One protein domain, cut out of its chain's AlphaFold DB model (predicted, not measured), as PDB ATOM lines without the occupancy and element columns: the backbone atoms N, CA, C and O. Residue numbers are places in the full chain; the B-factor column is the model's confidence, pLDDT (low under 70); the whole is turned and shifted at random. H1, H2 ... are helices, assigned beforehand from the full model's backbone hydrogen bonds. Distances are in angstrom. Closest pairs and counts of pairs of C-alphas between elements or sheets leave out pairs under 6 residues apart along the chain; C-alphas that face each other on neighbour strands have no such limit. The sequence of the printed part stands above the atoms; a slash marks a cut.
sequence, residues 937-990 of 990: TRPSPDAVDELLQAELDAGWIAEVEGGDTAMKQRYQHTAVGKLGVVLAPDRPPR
ATOM      1  N   THR A 937     209.846 186.706 187.655       57.31
ATOM      2  CA  THR A 937     210.135 186.731 186.207       57.31
ATOM      3  C   THR A 937     211.608 186.998 185.861       57.31
ATOM      4  O   THR A 937     212.093 186.584 184.811       57.31
ATOM      5  N   ARG A 938     212.353 187.641 186.772       57.56
ATOM      6  CA  ARG A 938     213.761 188.060 186.599       57.56
ATOM      7  C   ARG A 938     214.767 187.009 186.075       57.56
ATOM      8  O   ARG A 938     215.704 187.442 185.412       57.56
ATOM      9  N   PRO A 939     214.668 185.690 186.346       63.94
ATOM     10  CA  PRO A 939     215.629 184.703 185.845       63.94
ATOM     11  C   PRO A 939     215.496 184.366 184.353       63.94
ATOM     12  O   PRO A 939     216.357 183.661 183.830       63.94
ATOM     13  N   SER A 940     214.411 184.762 183.678       73.50
ATOM     14  CA  SER A 940     214.143 184.381 182.278       73.50
ATOM     15  C   SER A 940     213.238 185.404 181.568       73.50
ATOM     16  O   SER A 940     212.125 185.039 181.193       73.50
ATOM     17  N   PRO A 941     213.670 186.673 181.408       79.88
ATOM     18  CA  PRO A 941     212.846 187.737 180.822       79.88
ATOM     19  C   PRO A 941     212.355 187.394 179.410       79.88
ATOM     20  O   PRO A 941     211.163 187.498 179.156       79.88
ATOM     21  N   ASP A 942     213.227 186.859 178.552       83.25
ATOM     22  CA  ASP A 942     212.908 186.497 177.165       83.25
ATOM     23  C   ASP A 942     211.674 185.570 177.063       83.25
ATOM     24  O   ASP A 942     210.825 185.736 176.195       83.25
ATOM     25  N   ALA A 943     211.526 184.629 178.006       82.50
ATOM     26  CA  ALA A 943     210.391 183.703 178.066       82.50
ATOM     27  C   ALA A 943     209.102 184.337 178.632       82.50
ATOM     28  O   ALA A 943     208.021 183.774 178.470       82.50
ATOM     29  N   VAL A 944     209.202 185.482 179.313       85.00
ATOM     30  CA  VAL A 944     208.053 186.318 179.697       85.00
ATOM     31  C   VAL A 944     207.589 187.109 178.479       85.00
ATOM     32  O   VAL A 944     206.396 187.142 178.196       85.00
ATOM     33  N   ASP A 945     208.533 187.694 177.741       86.31
ATOM     34  CA  ASP A 945     208.257 188.527 176.571       86.31
ATOM     35  C   ASP A 945     207.676 187.693 175.413       86.31
ATOM     36  O   ASP A 945     206.699 188.111 174.795       86.31
ATOM     37  N   GLU A 946     208.169 186.465 175.181       87.75
ATOM     38  CA  GLU A 946     207.559 185.504 174.242       87.75
ATOM     39  C   GLU A 946     206.099 185.163 174.605       87.75
ATOM     40  O   GLU A 946     205.241 185.094 173.722       87.75
ATOM     41  N   LEU A 947     205.795 184.966 175.895       87.50
ATOM     42  CA  LEU A 947     204.431 184.683 176.358       87.50
ATOM     43  C   LEU A 947     203.523 185.914 176.236       87.50
ATOM     44  O   LEU A 947     202.394 185.793 175.766       87.50
ATOM     45  N   LEU A 948     204.010 187.099 176.612       88.94
ATOM     46  CA  LEU A 948     203.266 188.351 176.465       88.94
ATOM     47  C   LEU A 948     202.973 188.659 174.992       88.94
ATOM     48  O   LEU A 948     201.843 189.019 174.670       88.94
ATOM     49  N   GLN A 949     203.936 188.454 174.087       91.88
ATOM     50  CA  GLN A 949     203.708 188.637 172.653       91.88
ATOM     51  C   GLN A 949     202.686 187.633 172.106       91.88
ATOM     52  O   GLN A 949     201.822 188.021 171.327       91.88
ATOM     53  N   ALA A 950     202.708 186.371 172.549       86.81
ATOM     54  CA  ALA A 950     201.712 185.382 172.133       86.81
ATOM     55  C   ALA A 950     200.279 185.743 172.583       86.81
ATOM     56  O   ALA A 950     199.328 185.547 171.826       86.81
ATOM     57  N   GLU A 951     200.112 186.298 173.788       90.56
ATOM     58  CA  GLU A 951     198.811 186.756 174.301       90.56
ATOM     59  C   GLU A 951     198.360 188.095 173.665       90.56
ATOM     60  O   GLU A 951     197.156 188.319 173.503       90.56
ATOM     61  N   LEU A 952     199.301 188.961 173.251       91.06
ATOM     62  CA  LEU A 952     199.045 190.157 172.427       91.06
ATOM     63  C   LEU A 952     198.587 189.777 171.009       91.06
ATOM     64  O   LEU A 952     197.548 190.252 170.552       91.06
ATOM     65  N   ASP A 953     199.316 188.884 170.333       90.06
ATOM     66  CA  ASP A 953     199.018 188.409 168.973       90.06
ATOM     67  C   ASP A 953     197.674 187.661 168.907       90.06
ATOM     68  O   ASP A 953     196.954 187.731 167.907       90.06
ATOM     69  N   ALA A 954     197.309 186.963 169.986       87.75
ATOM     70  CA  ALA A 954     196.006 186.321 170.151       87.75
ATOM     71  C   ALA A 954     194.877 187.293 170.563       87.75
ATOM     72  O   ALA A 954     193.705 186.910 170.532       87.75
ATOM     73  N   GLY A 955     195.202 188.537 170.932       89.12
ATOM     74  CA  GLY A 955     194.243 189.574 171.321       89.12
ATOM     75  C   GLY A 955     193.614 189.395 172.708       89.12
ATOM     76  O   GLY A 955     192.554 189.968 172.966       89.12
ATOM     77  N   TRP A 956     194.229 188.605 173.596       81.50
ATOM     78  CA  TRP A 956     193.773 188.430 174.984       81.50
ATOM     79  C   TRP A 956     194.202 189.585 175.890       81.50
ATOM     80  O   TRP A 956     193.482 189.934 176.828       81.50
ATOM     81  N   ILE A 957     195.349 190.199 175.593       90.00
ATOM     82  CA  ILE A 957     195.842 191.424 176.232       90.00
ATOM     83  C   ILE A 957     196.123 192.502 175.177       90.00
ATOM     84  O   ILE A 957     196.153 192.229 173.980       90.00
ATOM     85  N   ALA A 958     196.307 193.745 175.623       89.56
ATOM     86  CA  ALA A 958     196.658 194.879 174.772       89.56
ATOM     87  C   ALA A 958     197.543 195.865 175.546       89.56
ATOM     88  O   ALA A 958     197.344 196.065 176.746       89.56
ATOM     89  N   GLU A 959     198.490 196.505 174.861       90.06
ATOM     90  CA  GLU A 959     199.292 197.580 175.447       90.06
ATOM     91  C   GLU A 959     198.437 198.844 175.668       90.06
ATOM     92  O   GLU A 959     197.562 199.182 174.866       90.06
ATOM     93  N   VAL A 960     198.680 199.551 176.776       86.69
ATOM     94  CA  VAL A 960     198.001 200.813 177.101       86.69
ATOM     95  C   VAL A 960     198.979 201.966 176.908       86.69
ATOM     96  O   VAL A 960     199.769 202.280 177.798       86.69
ATOM     97  N   GLU A 961     198.904 202.611 175.743       85.12
ATOM     98  CA  GLU A 961     199.667 203.824 175.428       85.12
ATOM     99  C   GLU A 961     199.520 204.870 176.550       85.12
ATOM    100  O   GLU A 961     198.408 205.229 176.940       85.12
ATOM    101  N   GLY A 962     200.645 205.352 177.088       87.31
ATOM    102  CA  GLY A 962     200.678 206.282 178.227       87.31
ATOM    103  C   GLY A 962     200.646 205.628 179.621       87.31
ATOM    104  O   GLY A 962     200.666 206.348 180.623       87.31
ATOM    105  N   GLY A 963     200.636 204.294 179.708       87.19
ATOM    106  CA  GLY A 963     200.826 203.530 180.946       87.19
ATOM    107  C   GLY A 963     199.754 203.766 182.017       87.19
ATOM    108  O   GLY A 963     198.613 204.108 181.715       87.19
ATOM    109  N   ASP A 964     200.129 203.593 183.288       80.69
ATOM    110  CA  ASP A 964     199.248 203.694 184.467       80.69
ATOM    111  C   ASP A 964     198.347 204.939 184.492       80.69
ATOM    112  O   ASP A 964     197.180 204.854 184.876       80.69
ATOM    113  N   THR A 965     198.873 206.099 184.092       83.56
ATOM    114  CA  THR A 965     198.121 207.362 184.094       83.56
ATOM    115  C   THR A 965     197.021 207.347 183.036       83.56
ATOM    116  O   THR A 965     195.881 207.699 183.332       83.56
ATOM    117  N   ALA A 966     197.330 206.880 181.821       88.50
ATOM    118  CA  ALA A 966     196.338 206.718 180.763       88.50
ATOM    119  C   ALA A 966     195.343 205.590 181.086       88.50
ATOM    120  O   ALA A 966     194.145 205.745 180.852       88.50
ATOM    121  N   MET A 967     195.802 204.493 181.701       87.12
ATOM    122  CA  MET A 967     194.954 203.396 182.177       87.12
ATOM    123  C   MET A 967     193.885 203.903 183.160       87.12
ATOM    124  O   MET A 967     192.698 203.665 182.945       87.12
ATOM    125  N   LYS A 968     194.293 204.655 184.192       86.19
ATOM    126  CA  LYS A 968     193.404 205.203 185.237       86.19
ATOM    127  C   LYS A 968     192.492 206.329 184.741       86.19
ATOM    128  O   LYS A 968     191.443 206.564 185.328       86.19
ATOM    129  N   GLN A 969     192.856 207.012 183.654       89.56
ATOM    130  CA  GLN A 969     191.967 207.962 182.968       89.56
ATOM    131  C   GLN A 969     190.955 207.263 182.044       89.56
ATOM    132  O   GLN A 969     189.841 207.752 181.873       89.56
ATOM    133  N   ARG A 970     191.335 206.130 181.441       88.81
ATOM    134  CA  ARG A 970     190.524 205.389 180.461       88.81
ATOM    135  C   ARG A 970     189.533 204.413 181.098       88.81
ATOM    136  O   ARG A 970     188.498 204.136 180.495       88.81
ATOM    137  N   TYR A 971     189.833 203.901 182.291       84.12
ATOM    138  CA  TYR A 971     189.012 202.918 182.996       84.12
ATOM    139  C   TYR A 971     188.717 203.379 184.428       84.12
ATOM    140  O   TYR A 971     189.627 203.627 185.211       84.12
ATOM    141  N   GLN A 972     187.429 203.454 184.779       82.50
ATOM    142  CA  GLN A 972     186.950 203.942 186.082       82.50
ATOM    143  C   GLN A 972     187.410 203.080 187.274       82.50
ATOM    144  O   GLN A 972     187.498 203.571 188.397       82.50
ATOM    145  N   HIS A 973     187.715 201.805 187.025       82.50
ATOM    146  CA  HIS A 973     188.261 200.873 188.005       82.50
ATOM    147  C   HIS A 973     189.431 200.119 187.366       82.50
ATOM    148  O   HIS A 973     189.278 199.523 186.300       82.50
ATOM    149  N   THR A 974     190.595 200.149 188.015       85.25
ATOM    150  CA  THR A 974     191.840 199.533 187.530       85.25
ATOM    151  C   THR A 974     192.501 198.726 188.637       85.25
ATOM    152  O   THR A 974     192.714 199.259 189.726       85.25
ATOM    153  N   ALA A 975     192.908 197.495 188.338       78.00
ATOM    154  CA  ALA A 975     193.832 196.729 189.167       78.00
ATOM    155  C   ALA A 975     195.173 196.602 188.434       78.00
ATOM    156  O   ALA A 975     195.201 196.289 187.244       78.00
ATOM    157  N   VAL A 976     196.275 196.844 189.144       78.12
ATOM    158  CA  VAL A 976     197.639 196.587 188.655       78.12
ATOM    159  C   VAL A 976     198.090 195.236 189.215       78.12
ATOM    160  O   VAL A 976     197.670 194.856 190.305       78.12
ATOM    161  N   GLY A 977     198.923 194.497 188.480       77.81
ATOM    162  CA  GLY A 977     199.402 193.177 188.888       77.81
ATOM    163  C   GLY A 977     200.828 192.891 188.427       77.81
ATOM    164  O   GLY A 977     201.272 193.405 187.404       77.81
ATOM    165  N   LYS A 978     201.545 192.048 189.175       73.69
ATOM    166  CA  LYS A 978     202.832 191.472 188.752       73.69
ATOM    167  C   LYS A 978     202.559 190.131 188.067       73.69
ATOM    168  O   LYS A 978     201.928 189.272 188.682       73.69
ATOM    169  N   LEU A 979     203.075 189.908 186.856       73.69
ATOM    170  CA  LEU A 979     203.199 188.537 186.345       73.69
ATOM    171  C   LEU A 979     204.263 187.782 187.157       73.69
ATOM    172  O   LEU A 979     205.315 188.330 187.496       73.69
ATOM    173  N   GLY A 980     203.994 186.506 187.422       74.62
ATOM    174  CA  GLY A 980     204.994 185.498 187.767       74.62
ATOM    175  C   GLY A 980     205.026 184.449 186.658       74.62
ATOM    176  O   GLY A 980     204.011 184.255 185.997       74.62
ATOM    177  N   VAL A 981     206.166 183.779 186.462       78.25
ATOM    178  CA  VAL A 981     206.307 182.706 185.460       78.25
ATOM    179  C   VAL A 981     206.693 181.390 186.138       78.25
ATOM    180  O   VAL A 981     207.532 181.337 187.042       78.25
ATOM    181  N   VAL A 982     206.048 180.313 185.699       76.56
ATOM    182  CA  VAL A 982     206.147 178.957 186.236       76.56
ATOM    183  C   VAL A 982     207.017 178.104 185.316       76.56
ATOM    184  O   VAL A 982     206.554 177.500 184.347       76.56
ATOM    185  N   LEU A 983     208.301 178.005 185.662       75.31
ATOM    186  CA  LEU A 983     209.251 177.134 184.972       75.31
ATOM    187  C   LEU A 983     209.203 175.712 185.558       75.31
ATOM    188  O   LEU A 983     209.490 175.474 186.738       75.31
ATOM    189  N   ALA A 984     208.851 174.736 184.718       77.50
ATOM    190  CA  ALA A 984     208.776 173.322 185.078       77.50
ATOM    191  C   ALA A 984     209.568 172.467 184.063       77.50
ATOM    192  O   ALA A 984     209.270 172.551 182.877       77.50
ATOM    193  N   PRO A 985     210.514 171.597 184.484       62.53
ATOM    194  CA  PRO A 985     211.458 170.927 183.568       62.53
ATOM    195  C   PRO A 985     210.866 170.048 182.452       62.53
ATOM    196  O   PRO A 985     211.586 169.679 181.533       62.53
ATOM    197  N   ASP A 986     209.585 169.684 182.551       76.75
ATOM    198  CA  ASP A 986     208.872 168.803 181.614       76.75
ATOM    199  C   ASP A 986     207.638 169.491 180.981       76.75
ATOM    200  O   ASP A 986     206.692 168.819 180.566       76.75
ATOM    201  N   ARG A 987     207.581 170.834 180.968       70.81
ATOM    202  CA  ARG A 987     206.478 171.627 180.387       70.81
ATOM    203  C   ARG A 987     207.008 172.924 179.752       70.81
ATOM    204  O   ARG A 987     208.025 173.427 180.219       70.81
ATOM    205  N   PRO A 988     206.321 173.496 178.743       70.56
ATOM    206  CA  PRO A 988     206.580 174.876 178.327       70.56
ATOM    207  C   PRO A 988     206.328 175.859 179.491       70.56
ATOM    208  O   PRO A 988     205.554 175.511 180.399       70.56
ATOM    209  N   PRO A 989     206.950 177.056 179.468       75.88
ATOM    210  CA  PRO A 989     206.696 178.119 180.443       75.88
ATOM    211  C   PRO A 989     205.222 178.555 180.426       75.88
ATOM    212  O   PRO A 989     204.494 178.291 179.463       75.88
ATOM    213  N   ARG A 990     204.774 179.147 181.537       70.06
ATOM    214  CA  ARG A 990     203.393 179.568 181.823       70.06
ATOM    215  C   ARG A 990     203.371 180.688 182.852       70.06
ATOM    216  O   ARG A 990     204.375 180.770 183.592       70.06
TER     217      ARG A 990
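Overview. This is residues 937 to 990 of the 990 residues of an uncharacterized protein of Symbiodinium microadriaticum (UniProt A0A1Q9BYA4). With little regular structure, this is a loose, open loop of chain bearing two short helices: H1, then a link to H2 near one end of the long axis, then a long tail, residues 971 to 990, that runs back to the other end and hooks round there. Residues 950 to 955 stick out. The printed part has 54 residues, 21 of them in H1 and H2, with no named strand; the class is all helix. The whole is loose, with a radius of gyration of the C-alphas of 13.7 A and spans of 42 by 21 by 16 A.

Arrangement. H1, residues 941 to 953, and H2, residues 963 to 970, are apart. A short link of 9 residues joins them. Every O i to N i+4 pair is within hydrogen-bond range in H2, and 8 of 9 in H1.

Along the chain. H1 begins at C-alpha 941 (212.846, 187.737, 180.822) and is 18.2 A long from first to last C-alpha. H2, 10.5 A long, ends at C-alpha 970 (190.524, 205.389, 180.461).

Size, cuts and confidence. The two C-alphas farthest apart, of Gln 969 and Asp 986, are 42.7 A apart. The printed part has no cut and ends at the chain's last residue, Arg 990. Residues 937 to 939 and 985 have pLDDT under 70.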